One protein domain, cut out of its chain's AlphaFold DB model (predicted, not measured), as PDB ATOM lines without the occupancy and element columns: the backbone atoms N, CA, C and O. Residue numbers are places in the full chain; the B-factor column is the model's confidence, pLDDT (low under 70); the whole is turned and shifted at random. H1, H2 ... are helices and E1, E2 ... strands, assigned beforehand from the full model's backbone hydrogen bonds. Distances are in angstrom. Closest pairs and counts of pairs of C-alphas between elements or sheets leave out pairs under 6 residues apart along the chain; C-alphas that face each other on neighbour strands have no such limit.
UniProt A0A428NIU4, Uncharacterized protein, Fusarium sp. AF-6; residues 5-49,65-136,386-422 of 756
ATOM      1  N   VAL A   5     178.060 209.015 252.728       85.38
ATOM      2  CA  VAL A   5     178.880 208.214 251.796       85.38
ATOM      3  C   VAL A   5     180.388 208.425 251.981       85.38
ATOM      4  O   VAL A   5     181.163 207.470 251.983       85.38
ATOM      5  N   CYS A   6     180.817 209.667 252.232       85.06
ATOM      6  CA  CYS A   6     182.224 209.993 252.474       85.06
ATOM      7  C   CYS A   6     182.714 209.450 253.826       85.06
ATOM      8  O   CYS A   6     183.915 209.303 254.033       85.06
ATOM      9  N   ARG A   7     181.795 209.199 254.766       81.81
ATOM     10  CA  ARG A   7     182.105 208.745 256.129       81.81
ATOM     11  C   ARG A   7     182.153 207.232 256.265       81.81
ATOM     12  O   ARG A   7     182.958 206.741 257.047       81.81
ATOM     13  N   LEU A   8     181.330 206.514 255.502       82.88
ATOM     14  CA  LEU A   8     181.419 205.055 255.384       82.88
ATOM     15  C   LEU A   8     182.746 204.609 254.751       82.88
ATOM     16  O   LEU A   8     183.207 203.507 255.017       82.88
ATOM     17  N   GLY A   9     183.378 205.480 253.953       74.00
ATOM     18  CA  GLY A   9     184.593 205.146 253.208       74.00
ATOM     19  C   GLY A   9     184.316 204.375 251.915       74.00
ATOM     20  O   GLY A   9     185.257 203.879 251.305       74.00
ATOM     21  N   ASN A  10     183.047 204.301 251.492       72.56
ATOM     22  CA  ASN A  10     182.624 203.623 250.260       72.56
ATOM     23  C   ASN A  10     182.924 204.455 248.997       72.56
ATOM     24  O   ASN A  10     182.950 203.905 247.902       72.56
ATOM     25  N   ALA A  11     183.140 205.769 249.138       74.75
ATOM     26  CA  ALA A  11     183.473 206.675 248.038       74.75
ATOM     27  C   ALA A  11     184.957 207.068 248.040       74.75
ATOM     28  O   ALA A  11     185.546 207.304 249.102       74.75
ATOM     29  N   ASP A  12     185.535 207.208 246.843       76.00
ATOM     30  CA  ASP A  12     186.912 207.660 246.673       76.00
ATOM     31  C   ASP A  12     187.099 209.106 247.161       76.00
ATOM     32  O   ASP A  12     186.170 209.913 247.293       76.00
ATOM     33  N   ARG A  13     188.348 209.458 247.483       74.06
ATOM     34  CA  ARG A  13     188.671 210.730 248.138       74.06
ATOM     35  C   ARG A  13     188.333 211.921 247.231       74.06
ATOM     36  O   ARG A  13     189.111 212.278 246.353       74.06
ATOM     37  N   GLY A  14     187.223 212.595 247.530       76.44
ATOM     38  CA  GLY A  14     186.728 213.757 246.782       76.44
ATOM     39  C   GLY A  14     185.371 213.536 246.114       76.44
ATOM     40  O   GLY A  14     184.788 214.504 245.633       76.44
ATOM     41  N   GLU A  15     184.848 212.310 246.137       81.94
ATOM     42  CA  GLU A  15     183.550 211.958 245.564       81.94
ATOM     43  C   GLU A  15     182.412 212.080 246.589       81.94
ATOM     44  O   GLU A  15     182.592 211.884 247.795       81.94
ATOM     45  N   CYS A  16     181.224 212.448 246.107       85.00
ATOM     46  CA  CYS A  16     179.992 212.531 246.886       85.00
ATOM     47  C   CYS A  16     178.774 212.272 245.996       85.00
ATOM     48  O   CYS A  16     178.858 212.341 244.764       85.00
ATOM     49  N   PHE A  17     177.614 212.044 246.615       87.00
ATOM     50  CA  PHE A  17     176.375 212.064 245.855       87.00
ATOM     51  C   PHE A  17     176.022 213.496 245.473       87.00
ATOM     52  O   PHE A  17     176.010 214.412 246.297       87.00
ATOM     53  N   HIS A  18     175.669 213.669 244.209       85.31
ATOM     54  CA  HIS A  18     175.227 214.936 243.661       85.31
ATOM     55  C   HIS A  18     174.030 214.702 242.742       85.31
ATOM     56  O   HIS A  18     173.824 213.610 242.215       85.31
ATOM     57  N   ILE A  19     173.220 215.742 242.559       83.31
ATOM     58  CA  ILE A  19     172.052 215.690 241.683       83.31
ATOM     59  C   ILE A  19     172.461 216.266 240.331       83.31
ATOM     60  O   ILE A  19     172.707 217.470 240.219       83.31
ATOM     61  N   SER A  20     172.507 215.418 239.309       79.19
ATOM     62  CA  SER A  20     172.690 215.866 237.928       79.19
ATOM     63  C   SER A  20     171.443 216.585 237.406       79.19
ATOM     64  O   SER A  20     170.314 216.252 237.769       79.19
ATOM     65  N   GLN A  21     171.641 217.590 236.548       83.38
ATOM     66  CA  GLN A  21     170.553 218.355 235.935       83.38
ATOM     67  C   GLN A  21     170.467 218.066 234.436       83.38
ATOM     68  O   GLN A  21     171.476 218.102 233.728       83.38
ATOM     69  N   LEU A  22     169.245 217.828 233.961       86.06
ATOM     70  CA  LEU A  22     168.921 217.666 232.549       86.06
ATOM     71  C   LEU A  22     167.797 218.633 232.167       86.06
ATOM     72  O   LEU A  22     166.742 218.666 232.799       86.06
ATOM     73  N   TRP A  23     168.030 219.400 231.110       88.62
ATOM     74  CA  TRP A  23     167.042 220.231 230.440       88.62
ATOM     75  C   TRP A  23     166.529 219.507 229.206       88.62
ATOM     76  O   TRP A  23     167.327 219.078 228.376       88.62
ATOM     77  N   CYS A  24     165.208 219.421 229.065       87.50
ATOM     78  CA  CYS A  24     164.551 218.813 227.912       87.50
ATOM     79  C   CYS A  24     163.515 219.780 227.338       87.50
ATOM     80  O   CYS A  24     162.656 220.278 228.064       87.50
ATOM     81  N   LEU A  25     163.579 220.011 226.030       87.88
ATOM     82  CA  LEU A  25     162.575 220.721 225.252       87.88
ATOM     83  C   LEU A  25     161.990 219.748 224.231       87.88
ATOM     84  O   LEU A  25     162.697 219.273 223.342       87.88
ATOM     85  N   VAL A  26     160.700 219.457 224.365       84.38
ATOM     86  CA  VAL A  26     159.955 218.633 223.411       84.38
ATOM     87  C   VAL A  26     159.050 219.538 222.590       84.38
ATOM     88  O   VAL A  26     158.294 220.323 223.158       84.38
ATOM     89  N   ILE A  27     159.140 219.430 221.265       81.75
ATOM     90  CA  ILE A  27     158.275 220.146 220.323       81.75
ATOM     91  C   ILE A  27     157.444 219.114 219.562       81.75
ATOM     92  O   ILE A  27     157.947 218.375 218.700       81.75
ATOM     93  N   ASP A  28     156.157 219.076 219.906       76.25
ATOM     94  CA  ASP A  28     155.171 218.123 219.407       76.25
ATOM     95  C   ASP A  28     155.688 216.670 219.493       76.25
ATOM     96  O   ASP A  28     156.368 216.276 220.439       76.25
ATOM     97  N   ASN A  29     155.410 215.868 218.466       76.00
ATOM     98  CA  ASN A  29     155.919 214.506 218.312       76.00
ATOM     99  C   ASN A  29     157.098 214.430 217.324       76.00
ATOM    100  O   ASN A  29     157.312 213.384 216.712       76.00
ATOM    101  N   SER A  30     157.825 215.534 217.112       76.88
ATOM    102  CA  SER A  30     158.827 215.633 216.036       76.88
ATOM    103  C   SER A  30     160.254 215.899 216.504       76.88
ATOM    104  O   SER A  30     161.191 215.457 215.840       76.88
ATOM    105  N   LEU A  31     160.436 216.595 217.630       81.88
ATOM    106  CA  LEU A  31     161.755 217.031 218.075       81.88
ATOM    107  C   LEU A  31     161.894 216.943 219.597       81.88
ATOM    108  O   LEU A  31     161.058 217.453 220.340       81.88
ATOM    109  N   LEU A  32     162.997 216.340 220.039       86.56
ATOM    110  CA  LEU A  32     163.489 216.372 221.413       86.56
ATOM    111  C   LEU A  32     164.865 217.041 221.405       86.56
ATOM    112  O   LEU A  32     165.772 216.581 220.713       86.56
ATOM    113  N   VAL A  33     165.022 218.111 222.180       88.19
ATOM    114  CA  VAL A  33     166.310 218.762 222.434       88.19
ATOM    115  C   VAL A  33     166.641 218.590 223.906       88.19
ATOM    116  O   VAL A  33     165.861 219.001 224.764       88.19
ATOM    117  N   THR A  34     167.794 217.999 224.207       87.62
ATOM    118  CA  THR A  34     168.261 217.794 225.582       87.62
ATOM    119  C   THR A  34     169.611 218.458 225.817       87.62
ATOM    120  O   THR A  34     170.471 218.444 224.939       87.62
ATOM    121  N   CYS A  35     169.820 219.011 227.010       87.50
ATOM    122  CA  CYS A  35     171.086 219.596 227.443       87.50
ATOM    123  C   CYS A  35     171.314 219.278 228.922       87.50
ATOM    124  O   CYS A  35     170.440 219.528 229.749       87.50
ATOM    125  N   GLY A  36     172.470 218.723 229.275       85.25
ATOM    126  CA  GLY A  36     172.769 218.320 230.646       85.25
ATOM    127  C   GLY A  36     174.265 218.237 230.907       85.25
ATOM    128  O   GLY A  36     175.074 218.352 229.990       85.25
ATOM    129  N   THR A  37     174.619 218.056 232.175       79.75
ATOM    130  CA  THR A  37     176.015 217.965 232.639       79.75
ATOM    131  C   THR A  37     176.583 216.544 232.617       79.75
ATOM    132  O   THR A  37     177.766 216.363 232.883       79.75
ATOM    133  N   MET A  38     175.745 215.546 232.338       76.94
ATOM    134  CA  MET A  38     176.100 214.122 232.290       76.94
ATOM    135  C   MET A  38     176.729 213.718 230.953       76.94
ATOM    136  O   MET A  38     176.500 214.374 229.931       76.94
ATOM    137  N   ALA A  39     177.492 212.623 230.950       78.31
ATOM    138  CA  ALA A  39     178.013 212.061 229.714       78.31
ATOM    139  C   ALA A  39     176.874 211.486 228.856       78.31
ATOM    140  O   ALA A  39     175.810 211.105 229.347       78.31
ATOM    141  N   ARG A  40     177.100 211.423 227.541       75.94
ATOM    142  CA  ARG A  40     176.113 210.893 226.592       75.94
ATOM    143  C   ARG A  40     175.778 209.429 226.872       75.94
ATOM    144  O   ARG A  40     174.618 209.054 226.751       75.94
ATOM    145  N   ASP A  41     176.770 208.638 227.263       76.69
ATOM    146  CA  ASP A  41     176.590 207.214 227.553       76.69
ATOM    147  C   ASP A  41     175.739 207.007 228.816       76.69
ATOM    148  O   ASP A  41     174.841 206.167 228.815       76.69
ATOM    149  N   ASP A  42     175.916 207.853 229.838       73.00
ATOM    150  CA  ASP A  42     175.106 207.830 231.068       73.00
ATOM    151  C   ASP A  42     173.637 208.200 230.799       73.00
ATOM    152  O   ASP A  42     172.725 207.645 231.407       73.00
ATOM    153  N   LEU A  43     173.396 209.132 229.868       73.56
ATOM    154  CA  LEU A  43     172.049 209.556 229.466       73.56
ATOM    155  C   LEU A  43     171.308 208.465 228.674       73.56
ATOM    156  O   LEU A  43     170.085 208.347 228.772       73.56
ATOM    157  N   LEU A  44     172.035 207.713 227.844       71.56
ATOM    158  CA  LEU A  44     171.478 206.676 226.975       71.56
ATOM    159  C   LEU A  44     171.279 205.343 227.700       71.56
ATOM    160  O   LEU A  44     170.338 204.607 227.386       71.56
ATOM    161  N   GLY A  45     172.141 205.049 228.677       72.25
ATOM    162  CA  GLY A  45     172.121 203.802 229.427       72.25
ATOM    163  C   GLY A  45     172.170 202.576 228.510       72.25
ATOM    164  O   GLY A  45     172.816 202.575 227.465       72.25
ATOM    165  N   GLN A  46     171.461 201.514 228.896       69.50
ATOM    166  CA  GLN A  46     171.315 200.292 228.086       69.50
ATOM    167  C   GLN A  46     170.074 200.310 227.180       69.50
ATOM    168  O   GLN A  46     169.876 199.399 226.378       69.50
ATOM    169  N   THR A  47     169.200 201.306 227.334       68.50
ATOM    170  CA  THR A  47     167.861 201.327 226.730       68.50
ATOM    171  C   THR A  47     167.796 202.105 225.420       68.50
ATOM    172  O   THR A  47     166.869 201.878 224.641       68.50
ATOM    173  N   LEU A  48     168.748 203.005 225.147       78.25
ATOM    174  CA  LEU A  48     168.735 203.871 223.968       78.25
ATOM    175  C   LEU A  48     170.033 203.752 223.160       78.25
ATOM    176  O   LEU A  48     171.127 203.928 223.679       78.25
ATOM    177  N   GLU A  49     169.907 203.539 221.850       79.06
ATOM    178  CA  GLU A  49     171.027 203.578 220.903       79.06
ATOM    179  C   GLU A  49     170.792 204.709 219.891       79.06
ATOM    180  O   GLU A  49     169.802 204.704 219.152       79.06
ATOM    181  N   ARG A  65     155.346 204.015 203.372       75.94
ATOM    182  CA  ARG A  65     154.977 203.889 204.796       75.94
ATOM    183  C   ARG A  65     153.779 204.759 205.141       75.94
ATOM    184  O   ARG A  65     153.695 205.914 204.715       75.94
ATOM    185  N   ILE A  66     152.888 204.214 205.959       78.44
ATOM    186  CA  ILE A  66     151.709 204.886 206.493       78.44
ATOM    187  C   ILE A  66     151.901 205.034 208.003       78.44
ATOM    188  O   ILE A  66     152.139 204.059 208.709       78.44
ATOM    189  N   LEU A  67     151.825 206.273 208.481       80.69
ATOM    190  CA  LEU A  67     151.853 206.614 209.898       80.69
ATOM    191  C   LEU A  67     150.414 206.800 210.365       80.69
ATOM    192  O   LEU A  67     149.754 207.743 209.932       80.69
ATOM    193  N   VAL A  68     149.927 205.934 211.244       82.19
ATOM    194  CA  VAL A  68     148.593 206.072 211.841       82.19
ATOM    195  C   VAL A  68     148.761 206.663 213.234       82.19
ATOM    196  O   VAL A  68     149.307 206.012 214.115       82.19
ATOM    197  N   ALA A  69     148.342 207.910 213.424       79.06
ATOM    198  CA  ALA A  69     148.410 208.619 214.695       79.06
ATOM    199  C   ALA A  69     147.072 208.524 215.431       79.06
ATOM    200  O   ALA A  69     146.040 208.841 214.845       79.06
ATOM    201  N   TYR A  70     147.089 208.147 216.703       76.94
ATOM    202  CA  TYR A  70     145.929 208.159 217.584       76.94
ATOM    203  C   TYR A  70     146.155 209.135 218.736       76.94
ATOM    204  O   TYR A  70     147.107 209.004 219.512       76.94
ATOM    205  N   GLY A  71     145.296 210.156 218.793       73.25
ATOM    206  CA  GLY A  71     145.502 211.314 219.656       73.25
ATOM    207  C   GLY A  71     146.877 211.952 219.426       73.25
ATOM    208  O   GLY A  71     147.387 212.002 218.303       73.25
ATOM    209  N   GLU A  72     147.496 212.408 220.512       71.00
ATOM    210  CA  GLU A  72     148.868 212.931 220.513       71.00
ATOM    211  C   GLU A  72     149.897 211.920 221.030       71.00
ATOM    212  O   GLU A  72     151.096 212.206 221.026       71.00
ATOM    213  N   SER A  73     149.450 210.751 221.490       72.00
ATOM    214  CA  SER A  73     150.267 209.842 222.300       72.00
ATOM    215  C   SER A  73     150.682 208.560 221.607       72.00
ATOM    216  O   SER A  73     151.602 207.906 222.085       72.00
ATOM    217  N   VAL A  74     150.050 208.201 220.489       78.06
ATOM    218  CA  VAL A  74     150.333 206.932 219.818       78.06
ATOM    219  C   VAL A  74     150.506 207.146 218.326       78.06
ATOM    220  O   VAL A  74     149.701 207.819 217.684       78.06
ATOM    221  N   VAL A  75     151.559 206.560 217.760       81.81
ATOM    222  CA  VAL A  75     151.767 206.503 216.312       81.81
ATOM    223  C   VAL A  75     152.210 205.098 215.933       81.81
ATOM    224  O   VAL A  75     153.198 204.598 216.462       81.81
ATOM    225  N   TRP A  76     151.513 204.474 214.990       83.81
ATOM    226  CA  TRP A  76     151.901 203.190 214.409       83.81
ATOM    227  C   TRP A  76     152.526 203.384 213.033       83.81
ATOM    228  O   TRP A  76     152.043 204.185 212.228       83.81
ATOM    229  N   LEU A  77     153.588 202.630 212.761       81.94
ATOM    230  CA  LEU A  77     154.278 202.602 211.479       81.94
ATOM    231  C   LEU A  77     153.901 201.328 210.722       81.94
ATOM    232  O   LEU A  77     154.276 200.225 211.116       81.94
ATOM    233  N   LEU A  78     153.185 201.491 209.612       78.62
ATOM    234  CA  LEU A  78     152.655 200.389 208.814       78.62
ATOM    235  C   LEU A  78     153.204 200.461 207.386       78.62
ATOM    236  O   LEU A  78     153.284 201.539 206.787       78.62
ATOM    237  N   GLU A  79     153.601 199.319 206.830       76.50
ATOM    238  CA  GLU A  79     154.024 199.233 205.431       76.50
ATOM    239  C   GLU A  79     152.804 199.246 204.512       76.50
ATOM    240  O   GLU A  79     151.839 198.530 204.751       76.50
ATOM    241  N   ALA A  80     152.852 200.016 203.421       70.00
ATOM    242  CA  ALA A  80     151.725 200.135 202.495       70.00
ATOM    243  C   ALA A  80     151.283 198.780 201.904       70.00
ATOM    244  O   ALA A  80     150.109 198.604 201.597       70.00
ATOM    245  N   GLU A  81     152.193 197.811 201.775       67.75
ATOM    246  CA  GLU A  81     151.888 196.455 201.293       67.75
ATOM    247  C   GLU A  81     151.019 195.651 202.273       67.75
ATOM    248  O   GLU A  81     150.259 194.788 201.834       67.75
ATOM    249  N   GLU A  82     151.095 195.948 203.575       67.25
ATOM    250  CA  GLU A  82     150.333 195.274 204.633       67.25
ATOM    251  C   GLU A  82     148.939 195.886 204.845       67.25
ATOM    252  O   GLU A  82     148.088 195.271 205.482       67.25
ATOM    253  N   CYS A  83     148.676 197.067 204.278       67.88
ATOM    254  CA  CYS A  83     147.439 197.830 204.465       67.88
ATOM    255  C   CYS A  83     146.394 197.572 203.355       67.88
ATOM    256  O   CYS A  83     145.645 198.474 202.970       67.88
ATOM    257  N   GLN A  84     146.367 196.367 202.774       59.28
ATOM    258  CA  GLN A  84     145.427 196.032 201.691       59.28
ATOM    259  C   GLN A  84     143.983 195.889 202.195       59.28
ATOM    260  O   GLN A  84     143.044 196.223 201.471       59.28
ATOM    261  N   THR A  85     143.813 195.456 203.446       57.41
ATOM    262  CA  THR A  85     142.533 195.325 204.155       57.41
ATOM    263  C   THR A  85     142.424 196.356 205.287       57.41
ATOM    264  O   THR A  85     143.413 196.970 205.689       57.41
ATOM    265  N   TRP A  86     141.204 196.615 205.770       56.31
ATOM    266  CA  TRP A  86     140.978 197.534 206.892       56.31
ATOM    267  C   TRP A  86     141.518 196.938 208.198       56.31
ATOM    268  O   TRP A  86     141.397 195.738 208.433       56.31
ATOM    269  N   PHE A  87     142.100 197.776 209.058       54.06
ATOM    270  CA  PHE A  87     142.701 197.334 210.317       54.06
ATOM    271  C   PHE A  87     141.654 196.809 211.304       54.06
ATOM    272  O   PHE A  87     140.813 197.561 211.799       54.06
ATOM    273  N   VAL A  88     141.753 195.524 211.636       52.50
ATOM    274  CA  VAL A  88     140.945 194.863 212.665       52.50
ATOM    275  C   VAL A  88     141.749 194.828 213.966       52.50
ATOM    276  O   VAL A  88     142.498 193.893 214.233       52.50
ATOM    277  N   THR A  89     141.669 195.893 214.767       52.56
ATOM    278  CA  THR A  89     142.254 195.907 216.131       52.56
ATOM    279  C   THR A  89     141.525 196.842 217.102       52.56
ATOM    280  O   THR A  89     141.858 196.898 218.280       52.56
ATOM    281  N   PHE A  90     140.512 197.575 216.644       55.56
ATOM    282  CA  PHE A  90     139.920 198.676 217.399       55.56
ATOM    283  C   PHE A  90     138.501 198.307 217.841       55.56
ATOM    284  O   PHE A  90     137.568 198.317 217.046       55.56
ATOM    285  N   TRP A  91     138.378 197.917 219.112       55.22
ATOM    286  CA  TRP A  91     137.164 197.435 219.782       55.22
ATOM    287  C   TRP A  91     137.134 197.989 221.220       55.22
ATOM    288  O   TRP A  91     138.195 197.963 221.848       55.22
ATOM    289  N   PRO A  92     136.005 198.480 221.791       47.66
ATOM    290  CA  PRO A  92     134.619 198.508 221.294       47.66
ATOM    291  C   PRO A  92     134.230 199.698 220.411       47.66
ATOM    292  O   PRO A  92     133.113 199.777 219.905       47.66
ATOM    293  N   LYS A  93     135.137 200.654 220.221       59.44
ATOM    294  CA  LYS A  93     134.875 201.852 219.422       59.44
ATOM    295  C   LYS A  93     135.389 201.652 218.003       59.44
ATOM    296  O   LYS A  93     136.547 201.288 217.812       59.44
ATOM    297  N   VAL A  94     134.529 201.914 217.021       63.44
ATOM    298  CA  VAL A  94     134.886 201.811 215.602       63.44
ATOM    299  C   VAL A  94     135.841 202.959 215.254       63.44
ATOM    300  O   VAL A  94     135.518 204.116 215.535       63.44
ATOM    301  N   PRO A  95     137.024 202.683 214.684       70.00
ATOM    302  CA  PRO A  95     137.984 203.719 214.345       70.00
ATOM    303  C   PRO A  95     137.527 204.466 213.088       70.00
ATOM    304  O   PRO A  95     137.192 203.871 212.064       70.00
ATOM    305  N   GLU A  96     137.560 205.788 213.152       73.25
ATOM    306  CA  GLU A  96     137.444 206.677 212.006       73.25
ATOM    307  C   GLU A  96     138.833 207.165 211.609       73.25
ATOM    308  O   GLU A  96     139.601 207.656 212.440       73.25
ATOM    309  N   PHE A  97     139.157 207.074 210.323       78.06
ATOM    310  CA  PHE A  97     140.448 207.510 209.805       78.06
ATOM    311  C   PHE A  97     140.298 208.798 209.002       78.06
ATOM    312  O   PHE A  97     139.420 208.920 208.149       78.06
ATOM    313  N   TRP A  98     141.186 209.749 209.258       77.94
ATOM    314  CA  TRP A  98     141.183 211.081 208.674       77.94
ATOM    315  C   TRP A  98     142.533 211.366 208.018       77.94
ATOM    316  O   TRP A  98     143.590 211.127 208.599       77.94
ATOM    317  N   HIS A  99     142.516 211.924 206.814       80.81
ATOM    318  CA  HIS A  99     143.712 212.404 206.130       80.81
ATOM    319  C   HIS A  99     143.463 213.826 205.624       80.81
ATOM    320  O   HIS A  99     142.540 214.047 204.844       80.81
ATOM    321  N   LYS A 100     144.286 214.790 206.070       78.50
ATOM    322  CA  LYS A 100     144.137 216.229 205.755       78.50
ATOM    323  C   LYS A 100     142.708 216.744 205.999       78.50
ATOM    324  O   LYS A 100     142.105 217.344 205.114       78.50
ATOM    325  N   ASP A 101     142.160 216.425 207.172       76.31
ATOM    326  CA  ASP A 101     140.800 216.790 207.600       76.31
ATOM    327  C   ASP A 101     139.657 216.238 206.730       76.31
ATOM    328  O   ASP A 101     138.523 216.705 206.807       76.31
ATOM    329  N   GLN A 102     139.921 215.192 205.939       77.62
ATOM    330  CA  GLN A 102     138.895 214.443 205.211       77.62
ATOM    331  C   GLN A 102     138.797 213.009 205.727       77.62
ATOM    332  O   GLN A 102     139.813 212.328 205.880       77.62
ATOM    333  N   MET A 103     137.568 212.545 205.964       74.19
ATOM    334  CA  MET A 103     137.291 211.167 206.363       74.19
ATOM    335  C   MET A 103     137.635 210.202 205.225       74.19
ATOM    336  O   MET A 103     137.218 210.386 204.077       74.19
ATOM    337  N   ILE A 104     138.388 209.157 205.553       74.81
ATOM    338  CA  ILE A 104     138.743 208.084 204.632       74.81
ATOM    339  C   ILE A 104     137.547 207.137 204.507       74.81
ATOM    340  O   ILE A 104     137.055 206.575 205.480       74.81
ATOM    341  N   THR A 105     137.093 206.953 203.275       69.56
ATOM    342  CA  THR A 105     136.000 206.059 202.877       69.56
ATOM    343  C   THR A 105     136.534 204.929 201.993       69.56
ATOM    344  O   THR A 105     137.621 205.036 201.417       69.56
ATOM    345  N   ALA A 106     135.757 203.857 201.812       63.34
ATOM    346  CA  ALA A 106     136.135 202.729 200.950       63.34
ATOM    347  C   ALA A 106     136.507 203.151 199.510       63.34
ATOM    348  O   ALA A 106     137.354 202.532 198.873       63.34
ATOM    349  N   GLU A 107     135.927 204.243 199.008       64.62
ATOM    350  CA  GLU A 107     136.202 204.781 197.669       64.62
ATOM    351  C   GLU A 107     137.509 205.589 197.587       64.62
ATOM    352  O   GLU A 107     138.127 205.697 196.522       64.62
ATOM    353  N   THR A 108     137.938 206.189 198.699       69.94
ATOM    354  CA  THR A 108     139.131 207.049 198.763       69.94
ATOM    355  C   THR A 108     140.381 206.276 199.179       69.94
ATOM    356  O   THR A 108     141.482 206.637 198.759       69.94
ATOM    357  N   TRP A 109     140.223 205.162 199.901       76.06
ATOM    358  CA  TRP A 109     141.324 204.313 200.360       76.06
ATOM    359  C   TRP A 109     142.263 203.814 199.245       76.06
ATOM    360  O   TRP A 109     143.474 204.014 199.368       76.06
ATOM    361  N   PRO A 110     141.777 203.292 198.096       71.75
ATOM    362  CA  PRO A 110     142.663 202.844 197.018       71.75
ATOM    363  C   PRO A 110     143.525 203.971 196.434       71.75
ATOM    364  O   PRO A 110     144.624 203.723 195.939       71.75
ATOM    365  N   LYS A 111     143.047 205.224 196.486       74.25
ATOM    366  CA  LYS A 111     143.815 206.397 196.040       74.25
ATOM    367  C   LYS A 111     144.935 206.716 197.029       74.25
ATOM    368  O   LYS A 111     146.058 206.958 196.600       74.25
ATOM    369  N   ILE A 112     144.649 206.656 198.329       74.56
ATOM    370  CA  ILE A 112     145.631 206.876 199.401       74.56
ATOM    371  C   ILE A 112     146.705 205.783 199.381       74.56
ATOM    372  O   ILE A 112     147.888 206.097 199.469       74.56
ATOM    373  N   LEU A 113     146.325 204.521 199.163       72.19
ATOM    374  CA  LEU A 113     147.264 203.402 199.053       72.19
ATOM    375  C   LEU A 113     148.199 203.544 197.837       72.19
ATOM    376  O   LEU A 113     149.405 203.315 197.939       72.19
ATOM    377  N   LYS A 114     147.668 203.999 196.692       74.00
ATOM    378  CA  LYS A 114     148.476 204.349 195.509       74.00
ATOM    379  C   LYS A 114     149.428 205.514 195.779       74.00
ATOM    380  O   LYS A 114     150.557 205.496 195.305       74.00
ATOM    381  N   MET A 115     148.998 206.514 196.548       73.06
ATOM    382  CA  MET A 115     149.862 207.626 196.956       73.06
ATOM    383  C   MET A 115     150.962 207.181 197.923       73.06
ATOM    384  O   MET A 115     152.089 207.640 197.792       73.06
ATOM    385  N   ALA A 116     150.654 206.284 198.863       73.06
ATOM    386  CA  ALA A 116     151.629 205.746 199.808       73.06
ATOM    387  C   ALA A 116     152.688 204.890 199.098       73.06
ATOM    388  O   ALA A 116     153.867 204.984 199.421       73.06
ATOM    389  N   SER A 117     152.273 204.076 198.121       69.69
ATOM    390  CA  SER A 117     153.153 203.177 197.356       69.69
ATOM    391  C   SER A 117     153.969 203.873 196.258       69.69
ATOM    392  O   SER A 117     155.017 203.364 195.864       69.69
ATOM    393  N   ALA A 118     153.547 205.049 195.779       69.25
ATOM    394  CA  ALA A 118     154.296 205.850 194.813       69.25
ATOM    395  C   ALA A 118     155.481 206.571 195.494       69.25
ATOM    396  O   ALA A 118     155.376 207.703 195.964       69.25
ATOM    397  N   ALA A 119     156.626 205.892 195.573       54.88
ATOM    398  CA  ALA A 119     157.800 206.309 196.334       54.88
ATOM    399  C   ALA A 119     158.441 207.641 195.872       54.88
ATOM    400  O   ALA A 119     159.164 207.699 194.877       54.88
ATOM    401  N   ARG A 120     158.268 208.691 196.686       52.88
ATOM    402  CA  ARG A 120     159.262 209.750 196.958       52.88
ATOM    403  C   ARG A 120     159.126 210.182 198.420       52.88
ATOM    404  O   ARG A 120     158.372 211.099 198.712       52.88
ATOM    405  N   SER A 121     159.801 209.469 199.325       52.09
ATOM    406  CA  SER A 121     160.139 209.855 200.716       52.09
ATOM    407  C   SER A 121     159.054 210.399 201.673       52.09
ATOM    408  O   SER A 121     159.391 210.706 202.813       52.09
ATOM    409  N   LEU A 122     157.784 210.536 201.280       58.69
ATOM    410  CA  LEU A 122     156.730 211.091 202.130       58.69
ATOM    411  C   LEU A 122     155.972 209.955 202.823       58.69
ATOM    412  O   LEU A 122     155.145 209.281 202.211       58.69
ATOM    413  N   SER A 123     156.236 209.745 204.108       67.62
ATOM    414  CA  SER A 123     155.319 208.990 204.958       67.62
ATOM    415  C   SER A 123     153.968 209.713 205.005       67.62
ATOM    416  O   SER A 123     153.901 210.925 205.224       67.62
ATOM    417  N   ILE A 124     152.872 208.987 204.771       76.81
ATOM    418  CA  ILE A 124     151.524 209.569 204.846       76.81
ATOM    419  C   ILE A 124     151.034 209.462 206.284       76.81
ATOM    420  O   ILE A 124     150.895 208.357 206.803       76.81
ATOM    421  N   LYS A 125     150.753 210.605 206.920       80.06
ATOM    422  CA  LYS A 125     150.143 210.660 208.254       80.06
ATOM    423  C   LYS A 125     148.620 210.595 208.147       80.06
ATOM    424  O   LYS A 125     148.003 211.452 207.515       80.06
ATOM    425  N   ILE A 126     148.029 209.602 208.796       84.00
ATOM    426  CA  ILE A 126     146.590 209.408 208.971       84.00
ATOM    427  C   ILE A 126     146.278 209.619 210.449       84.00
ATOM    428  O   ILE A 126     146.985 209.104 211.307       84.00
ATOM    429  N   ILE A 127     145.235 210.383 210.751       80.12
ATOM    430  CA  ILE A 127     144.749 210.593 212.114       80.12
ATOM    431  C   ILE A 127     143.600 209.619 212.349       80.12
ATOM    432  O   ILE A 127     142.600 209.651 211.639       80.12
ATOM    433  N   MET A 128     143.748 208.756 213.340       76.94
ATOM    434  CA  MET A 128     142.693 207.895 213.839       76.94
ATOM    435  C   MET A 128     141.961 208.604 214.975       76.94
ATOM    436  O   MET A 128     142.583 209.112 215.909       76.94
ATOM    437  N   LYS A 129     140.635 208.608 214.906       73.31
ATOM    438  CA  LYS A 129     139.741 209.010 215.992       73.31
ATOM    439  C   LYS A 129     138.833 207.836 216.307       73.31
ATOM    440  O   LYS A 129     138.452 207.099 215.404       73.31
ATOM    441  N   LEU A 130     138.488 207.636 217.570       67.06
ATOM    442  CA  LEU A 130     137.471 206.645 217.902       67.06
ATOM    443  C   LEU A 130     136.109 207.292 217.646       67.06
ATOM    444  O   LEU A 130     135.799 208.325 218.238       67.06
ATOM    445  N   GLY A 131     135.327 206.704 216.743       59.84
ATOM    446  CA  GLY A 131     133.976 207.159 216.441       59.84
ATOM    447  C   GLY A 131     133.043 207.027 217.646       59.84
ATOM    448  O   GLY A 131     133.349 206.357 218.643       59.84
ATOM    449  N   SER A 132     131.877 207.668 217.558       58.62
ATOM    450  CA  SER A 132     130.800 207.463 218.528       58.62
ATOM    451  C   SER A 132     130.364 205.998 218.527       58.62
ATOM    452  O   SER A 132     130.352 205.348 217.480       58.62
ATOM    453  N   GLN A 133     129.987 205.475 219.698       59.66
ATOM    454  CA  GLN A 133     129.348 204.161 219.760       59.66
ATOM    455  C   GLN A 133     128.131 204.126 218.822       59.66
ATOM    456  O   GLN A 133     127.483 205.163 218.648       59.66
ATOM    457  N   PRO A 134     127.817 202.963 218.224       64.06
ATOM    458  CA  PRO A 134     126.636 202.822 217.394       64.06
ATOM    459  C   PRO A 134     125.400 203.279 218.154       64.06
ATOM    460  O   PRO A 134     125.272 203.051 219.366       64.06
ATOM    461  N   ASP A 135     124.481 203.905 217.428       65.00
ATOM    462  CA  ASP A 135     123.207 204.263 218.016       65.00
ATOM    463  C   ASP A 135     122.500 202.987 218.497       65.00
ATOM    464  O   ASP A 135     122.445 201.985 217.773       65.00
ATOM    465  N   PRO A 136     121.959 202.996 219.726       64.62
ATOM    466  CA  PRO A 136     121.148 201.891 220.206       64.62
ATOM    467  C   PRO A 136     119.887 201.766 219.332       64.62
ATOM    468  O   PRO A 136     119.532 202.713 218.620       64.62
ATOM    469  N   ARG A 386     154.422 197.410 215.955       76.69
ATOM    470  CA  ARG A 386     154.426 198.501 214.977       76.69
ATOM    471  C   ARG A 386     154.323 199.881 215.634       76.69
ATOM    472  O   ARG A 386     154.292 200.884 214.915       76.69
ATOM    473  N   ALA A 387     154.244 199.963 216.963       81.00
ATOM    474  CA  ALA A 387     154.193 201.232 217.678       81.00
ATOM    475  C   ALA A 387     155.541 201.960 217.581       81.00
ATOM    476  O   ALA A 387     156.609 201.377 217.756       81.00
ATOM    477  N   SER A 388     155.489 203.251 217.273       82.31
ATOM    478  CA  SER A 388     156.660 204.121 217.214       82.31
ATOM    479  C   SER A 388     156.895 204.763 218.576       82.31
ATOM    480  O   SER A 388     155.951 205.272 219.173       82.31
ATOM    481  N   VAL A 389     158.153 204.785 219.022       85.00
ATOM    482  CA  VAL A 389     158.573 205.510 220.229       85.00
ATOM    483  C   VAL A 389     158.753 206.992 219.880       85.00
ATOM    484  O   VAL A 389     159.611 207.356 219.076       85.00
ATOM    485  N   LEU A 390     157.915 207.844 220.458       85.06
ATOM    486  CA  LEU A 390     157.849 209.290 220.255       85.06
ATOM    487  C   LEU A 390     158.767 210.045 221.238       85.06
ATOM    488  O   LEU A 390     159.182 209.491 222.258       85.06
ATOM    489  N   PRO A 391     159.051 211.340 220.994       87.81
ATOM    490  CA  PRO A 391     159.922 212.161 221.844       87.81
ATOM    491  C   PRO A 391     159.638 212.110 223.353       87.81
ATOM    492  O   PRO A 391     160.573 212.050 224.149       87.81
ATOM    493  N   LEU A 392     158.366 212.108 223.762       85.12
ATOM    494  CA  LEU A 392     157.985 212.016 225.177       85.12
ATOM    495  C   LEU A 392     158.207 210.620 225.770       85.12
ATOM    496  O   LEU A 392     158.510 210.514 226.955       85.12
ATOM    497  N   GLU A 393     158.098 209.562 224.965       86.56
ATOM    498  CA  GLU A 393     158.449 208.213 225.412       86.56
ATOM    499  C   GLU A 393     159.964 208.073 225.573       86.56
ATOM    500  O   GLU A 393     160.425 207.573 226.597       86.56
ATOM    501  N   VAL A 394     160.753 208.621 224.642       88.19
ATOM    502  CA  VAL A 394     162.214 208.705 224.804       88.19
ATOM    503  C   VAL A 394     162.568 209.483 226.072       88.19
ATOM    504  O   VAL A 394     163.379 209.015 226.866       88.19
ATOM    505  N   LEU A 395     161.917 210.626 226.318       87.75
ATOM    506  CA  LEU A 395     162.104 211.392 227.552       87.75
ATOM    507  C   LEU A 395     161.779 210.563 228.800       87.75
ATOM    508  O   LEU A 395     162.512 210.644 229.783       87.75
ATOM    509  N   SER A 396     160.701 209.779 228.785       86.38
ATOM    510  CA  SER A 396     160.357 208.916 229.918       86.38
ATOM    511  C   SER A 396     161.392 207.808 230.140       86.38
ATOM    512  O   SER A 396     161.768 207.580 231.282       86.38
ATOM    513  N   LEU A 397     161.952 207.211 229.080       87.62
ATOM    514  CA  LEU A 397     163.042 206.230 229.190       87.62
ATOM    515  C   LEU A 397     164.316 206.854 229.766       87.62
ATOM    516  O   LEU A 397     164.918 206.290 230.679       87.62
ATOM    517  N   VAL A 398     164.688 208.045 229.286       85.69
ATOM    518  CA  VAL A 398     165.789 208.829 229.864       85.69
ATOM    519  C   VAL A 398     165.509 209.111 231.341       85.69
ATOM    520  O   VAL A 398     166.367 208.900 232.188       85.69
ATOM    521  N   THR A 399     164.287 209.530 231.677       86.06
ATOM    522  CA  THR A 399     163.882 209.816 233.061       86.06
ATOM    523  C   THR A 399     163.976 208.572 233.944       86.06
ATOM    524  O   THR A 399     164.461 208.680 235.064       86.06
ATOM    525  N   MET A 400     163.591 207.389 233.453       84.38
ATOM    526  CA  MET A 400     163.776 206.129 234.183       84.38
ATOM    527  C   MET A 400     165.252 205.866 234.486       84.38
ATOM    528  O   MET A 400     165.574 205.518 235.618       84.38
ATOM    529  N   GLY A 401     166.146 206.087 233.516       80.31
ATOM    530  CA  GLY A 401     167.594 205.981 233.726       80.31
ATOM    531  C   GLY A 401     168.129 206.994 234.744       80.31
ATOM    532  O   GLY A 401     168.961 206.650 235.577       80.31
ATOM    533  N   LEU A 402     167.602 208.223 234.742       81.31
ATOM    534  CA  LEU A 402     167.966 209.269 235.709       81.31
ATOM    535  C   LEU A 402     167.441 209.023 237.126       81.31
ATOM    536  O   LEU A 402     167.983 209.571 238.084       81.31
ATOM    537  N   LEU A 403     166.348 208.272 237.262       83.19
ATOM    538  CA  LEU A 403     165.786 207.889 238.556       83.19
ATOM    539  C   LEU A 403     166.519 206.695 239.179       83.19
ATOM    540  O   LEU A 403     166.289 206.405 240.352       83.19
ATOM    541  N   GLN A 404     167.374 206.009 238.417       80.81
ATOM    542  CA  GLN A 404     168.287 204.988 238.920       80.81
ATOM    543  C   GLN A 404     169.594 205.634 239.399       80.81
ATOM    544  O   GLN A 404     170.039 206.642 238.847       80.81
ATOM    545  N   ASP A 405     170.218 205.061 240.431       81.75
ATOM    546  CA  ASP A 405     171.500 205.568 240.925       81.75
ATOM    547  C   ASP A 405     172.625 205.135 239.982       81.75
ATOM    548  O   ASP A 405     172.916 203.950 239.838       81.75
ATOM    549  N   GLN A 406     173.281 206.111 239.354       74.50
ATOM    550  CA  GLN A 406     174.432 205.889 238.476       74.50
ATOM    551  C   GLN A 406     175.726 205.849 239.303       74.50
ATOM    552  O   GLN A 406     176.564 206.743 239.227       74.50
ATOM    553  N   VAL A 407     175.855 204.829 240.153       72.12
ATOM    554  CA  VAL A 407     176.980 204.648 241.100       72.12
ATOM    555  C   VAL A 407     178.076 203.701 240.601       72.12
ATOM    556  O   VAL A 407     179.107 203.533 241.252       72.12
ATOM    557  N   GLY A 408     177.905 203.101 239.420       73.56
ATOM    558  CA  GLY A 408     178.898 202.215 238.815       73.56
ATOM    559  C   GLY A 408     179.138 200.952 239.651       73.56
ATOM    560  O   GLY A 408     178.348 200.017 239.589       73.56
ATOM    561  N   LYS A 409     180.258 200.906 240.387       70.00
ATOM    562  CA  LYS A 409     180.618 199.794 241.294       70.00
ATOM    563  C   LYS A 409     180.327 200.084 242.769       70.00
ATOM    564  O   LYS A 409     180.499 199.182 243.585       70.00
ATOM    565  N   SER A 410     179.977 201.321 243.102       76.69
ATOM    566  CA  SER A 410     179.720 201.752 244.474       76.69
ATOM    567  C   SER A 410     178.283 201.431 244.885       76.69
ATOM    568  O   SER A 410     177.418 201.248 244.026       76.69
ATOM    569  N   ASP A 411     178.038 201.375 246.193       81.62
ATOM    570  CA  ASP A 411     176.703 201.131 246.747       81.62
ATOM    571  C   ASP A 411     175.711 202.217 246.315       81.62
ATOM    572  O   ASP A 411     176.063 203.394 246.169       81.62
ATOM    573  N   ASP A 412     174.452 201.820 246.131       85.88
ATOM    574  CA  ASP A 412     173.387 202.748 245.778       85.88
ATOM    575  C   ASP A 412     173.025 203.680 246.950       85.88
ATOM    576  O   ASP A 412     173.531 203.568 248.078       85.88
ATOM    577  N   LEU A 413     172.186 204.680 246.673       88.56
ATOM    578  CA  LEU A 413     171.844 205.692 247.665       88.56
ATOM    579  C   LEU A 413     171.128 205.047 248.866       88.56
ATOM    580  O   LEU A 413     171.423 205.381 250.015       88.56
ATOM    581  N   CYS A 414     170.198 204.124 248.615       89.44
ATOM    582  CA  CYS A 414     169.409 203.465 249.655       89.44
ATOM    583  C   CYS A 414     170.274 202.568 250.550       89.44
ATOM    584  O   CYS A 414     170.184 202.664 251.777       89.44
ATOM    585  N   ASP A 415     171.141 201.756 249.953       90.50
ATOM    586  CA  ASP A 415     172.083 200.880 250.635       90.50
ATOM    587  C   ASP A 415     173.059 201.698 251.477       90.50
ATOM    588  O   ASP A 415     173.257 201.396 252.653       90.50
ATOM    589  N   THR A 416     173.586 202.799 250.934       91.12
ATOM    590  CA  THR A 416     174.506 203.679 251.666       91.12
ATOM    591  C   THR A 416     173.853 204.273 252.917       91.12
ATOM    592  O   THR A 416     174.432 204.211 254.004       91.12
ATOM    593  N   TYR A 417     172.645 204.843 252.812       92.62
ATOM    594  CA  TYR A 417     171.963 205.414 253.984       92.62
ATOM    595  C   TYR A 417     171.510 204.334 254.972       92.62
ATOM    596  O   TYR A 417     171.625 204.541 256.180       92.62
ATOM    597  N   SER A 418     171.068 203.172 254.490       93.50
ATOM    598  CA  SER A 418     170.749 202.020 255.340       93.50
ATOM    599  C   SER A 418     171.972 201.574 256.152       93.50
ATOM    600  O   SER A 418     171.923 201.522 257.384       93.50
ATOM    601  N   GLN A 419     173.108 201.337 255.487       93.06
ATOM    602  CA  GLN A 419     174.368 200.962 256.130       93.06
ATOM    603  C   GLN A 419     174.855 202.036 257.110       93.06
ATOM    604  O   GLN A 419     175.236 201.708 258.236       93.06
ATOM    605  N   TYR A 420     174.803 203.317 256.724       93.06
ATOM    606  CA  TYR A 420     175.223 204.419 257.591       93.06
ATOM    607  C   TYR A 420     174.383 204.480 258.866       93.06
ATOM    608  O   TYR A 420     174.943 204.539 259.960       93.06
ATOM    609  N   LEU A 421     173.053 204.416 258.755       93.44
ATOM    610  CA  LEU A 421     172.165 204.471 259.918       93.44
ATOM    611  C   LEU A 421     172.349 203.255 260.835       93.44
ATOM    612  O   LEU A 421     172.391 203.419 262.052       93.44
ATOM    613  N   ASN A 422     172.568 202.061 260.277       93.81
ATOM    614  CA  ASN A 422     172.908 200.873 261.067       93.81
ATOM    615  C   ASN A 422     174.270 201.021 261.773       93.81
ATOM    616  O   ASN A 422     174.422 200.645 262.934       93.81
TER     617      ASN A 422
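AT A GLANCE: This is residues 5 to 49, 65 to 136 and 386 to 422 of the 756 residues of an uncharacterized protein of Fusarium sp. AF-6 (UniProt A0A428NIU4). Three small parts stand in a row along the longest axis: at one end a strongly twisted sheet of four strands, E4 E3 E6 E5, with H3 packed where E3 and E6 begin; between the ends a hairpin, E1 and E2, with H4 packed on it and H2 beside H4; at the other end the helices H1 and H5, side by side in space. Two stretches with no named element, residues 9 to 21 and residues 404 to 412, bridge the way from the hairpin part to the H1 and H5 end. The printed part has 154 residues with five named helices and six named strands, in the order H1 E1 E2 H2 E3 E4 E5 H3 E6 H4 H5; the larger sheet is mixed, E1 and E2 are antiparallel, and the class is mixed, helices and strands. The whole is extended, with a radius of gyration of the C-alphas of 23.9 A, and it is only just flat, spanning 74 by 44 by 24 A.

HOW THE PARTS SIT: Start at the larger sheet. Its edge strand E4, residues 74 to 79, is the antiparallel neighbour of E3, residues 65 to 70, and the two form a hairpin; look at N 66 and O 78, 2.8 A apart. On the other side of E3 is E6, residues 124 to 130, parallel to it at 29 degrees, with N 126 and O 67 at 2.8 A. E6 has as its other neighbour the edge strand E5, residues 95 to 99, antiparallel at 146 degrees, with N 98 and O 127 at 2.8 A. H3, residues 109 to 117, is on this sheet at a height over the sheet of 9.2 A; it lies over E3 and only just over E6, on which 3 of its C-alphas fall, and it runs along the strands, at 20 degrees to E3 on the local plane. Its closest C-alphas to E3 are those of Ala 116 and Arg 65, 6.3 A apart. Now move to the hairpin of E1, residues 22 to 27, and E2, residues 31 to 36, antiparallel at 168 degrees, where N 25 and O 33 are 2.8 A apart. The closest C-alphas of E2 and H4, residues 391 to 403, are those of Leu 32 and Pro 391, at 5.5 A. H4 touches H2, residues 40 to 44, with residues 398 to 402 alone; the closest C-alphas are those of Leu 43 and Val 398, 6.3 A apart. H4 is apart from E3, E4 and E5. At the far end H1, residues 5 to 8, touches H5, residues 413 to 422, with the C-alphas of Val 5 and Thr 416 closest at 6.3 A. In H2, H3, H4 and H5 each O i to N i+4 pair is within hydrogen-bond range; H1 is too short for such a pair.

IN THESE COORDINATES: Find C-alpha 65 at (154.977, 203.889, 204.796), where E3 begins; it runs 16.2 A to C-alpha 70, and E4 runs 16.7 A. E6, the longest strand, covers 19.4 A, E5 13.3 A and H3 12.3 A. E1 measures 16.4 A and E2 16.8 A, while H2 spans 6.3 A. From C-alpha 391 at (159.922, 212.161, 221.844) H4 runs 18.2 A. H1 is 5.4 A long, and H5 covers 14.3 A, ending at C-alpha 422, (172.908, 200.873, 261.067).

THE WHOLE: The C-alphas farthest apart, those of Arg 7 and Glu 107, are 74.4 A from each other. Two cuts interrupt the printed part: residues 50 to 64 are missing between C-alphas 22.7 A apart, and residues 137 to 385 between C-alphas 33.9 A apart. The links H1 to E1 and E4 to E5 are long. The mean pLDDT of the printed part is 76.3; look for values under 70 at residues 46 to 47, 81 to 94, 105 to 108, 117 to 123 and 130 to 136.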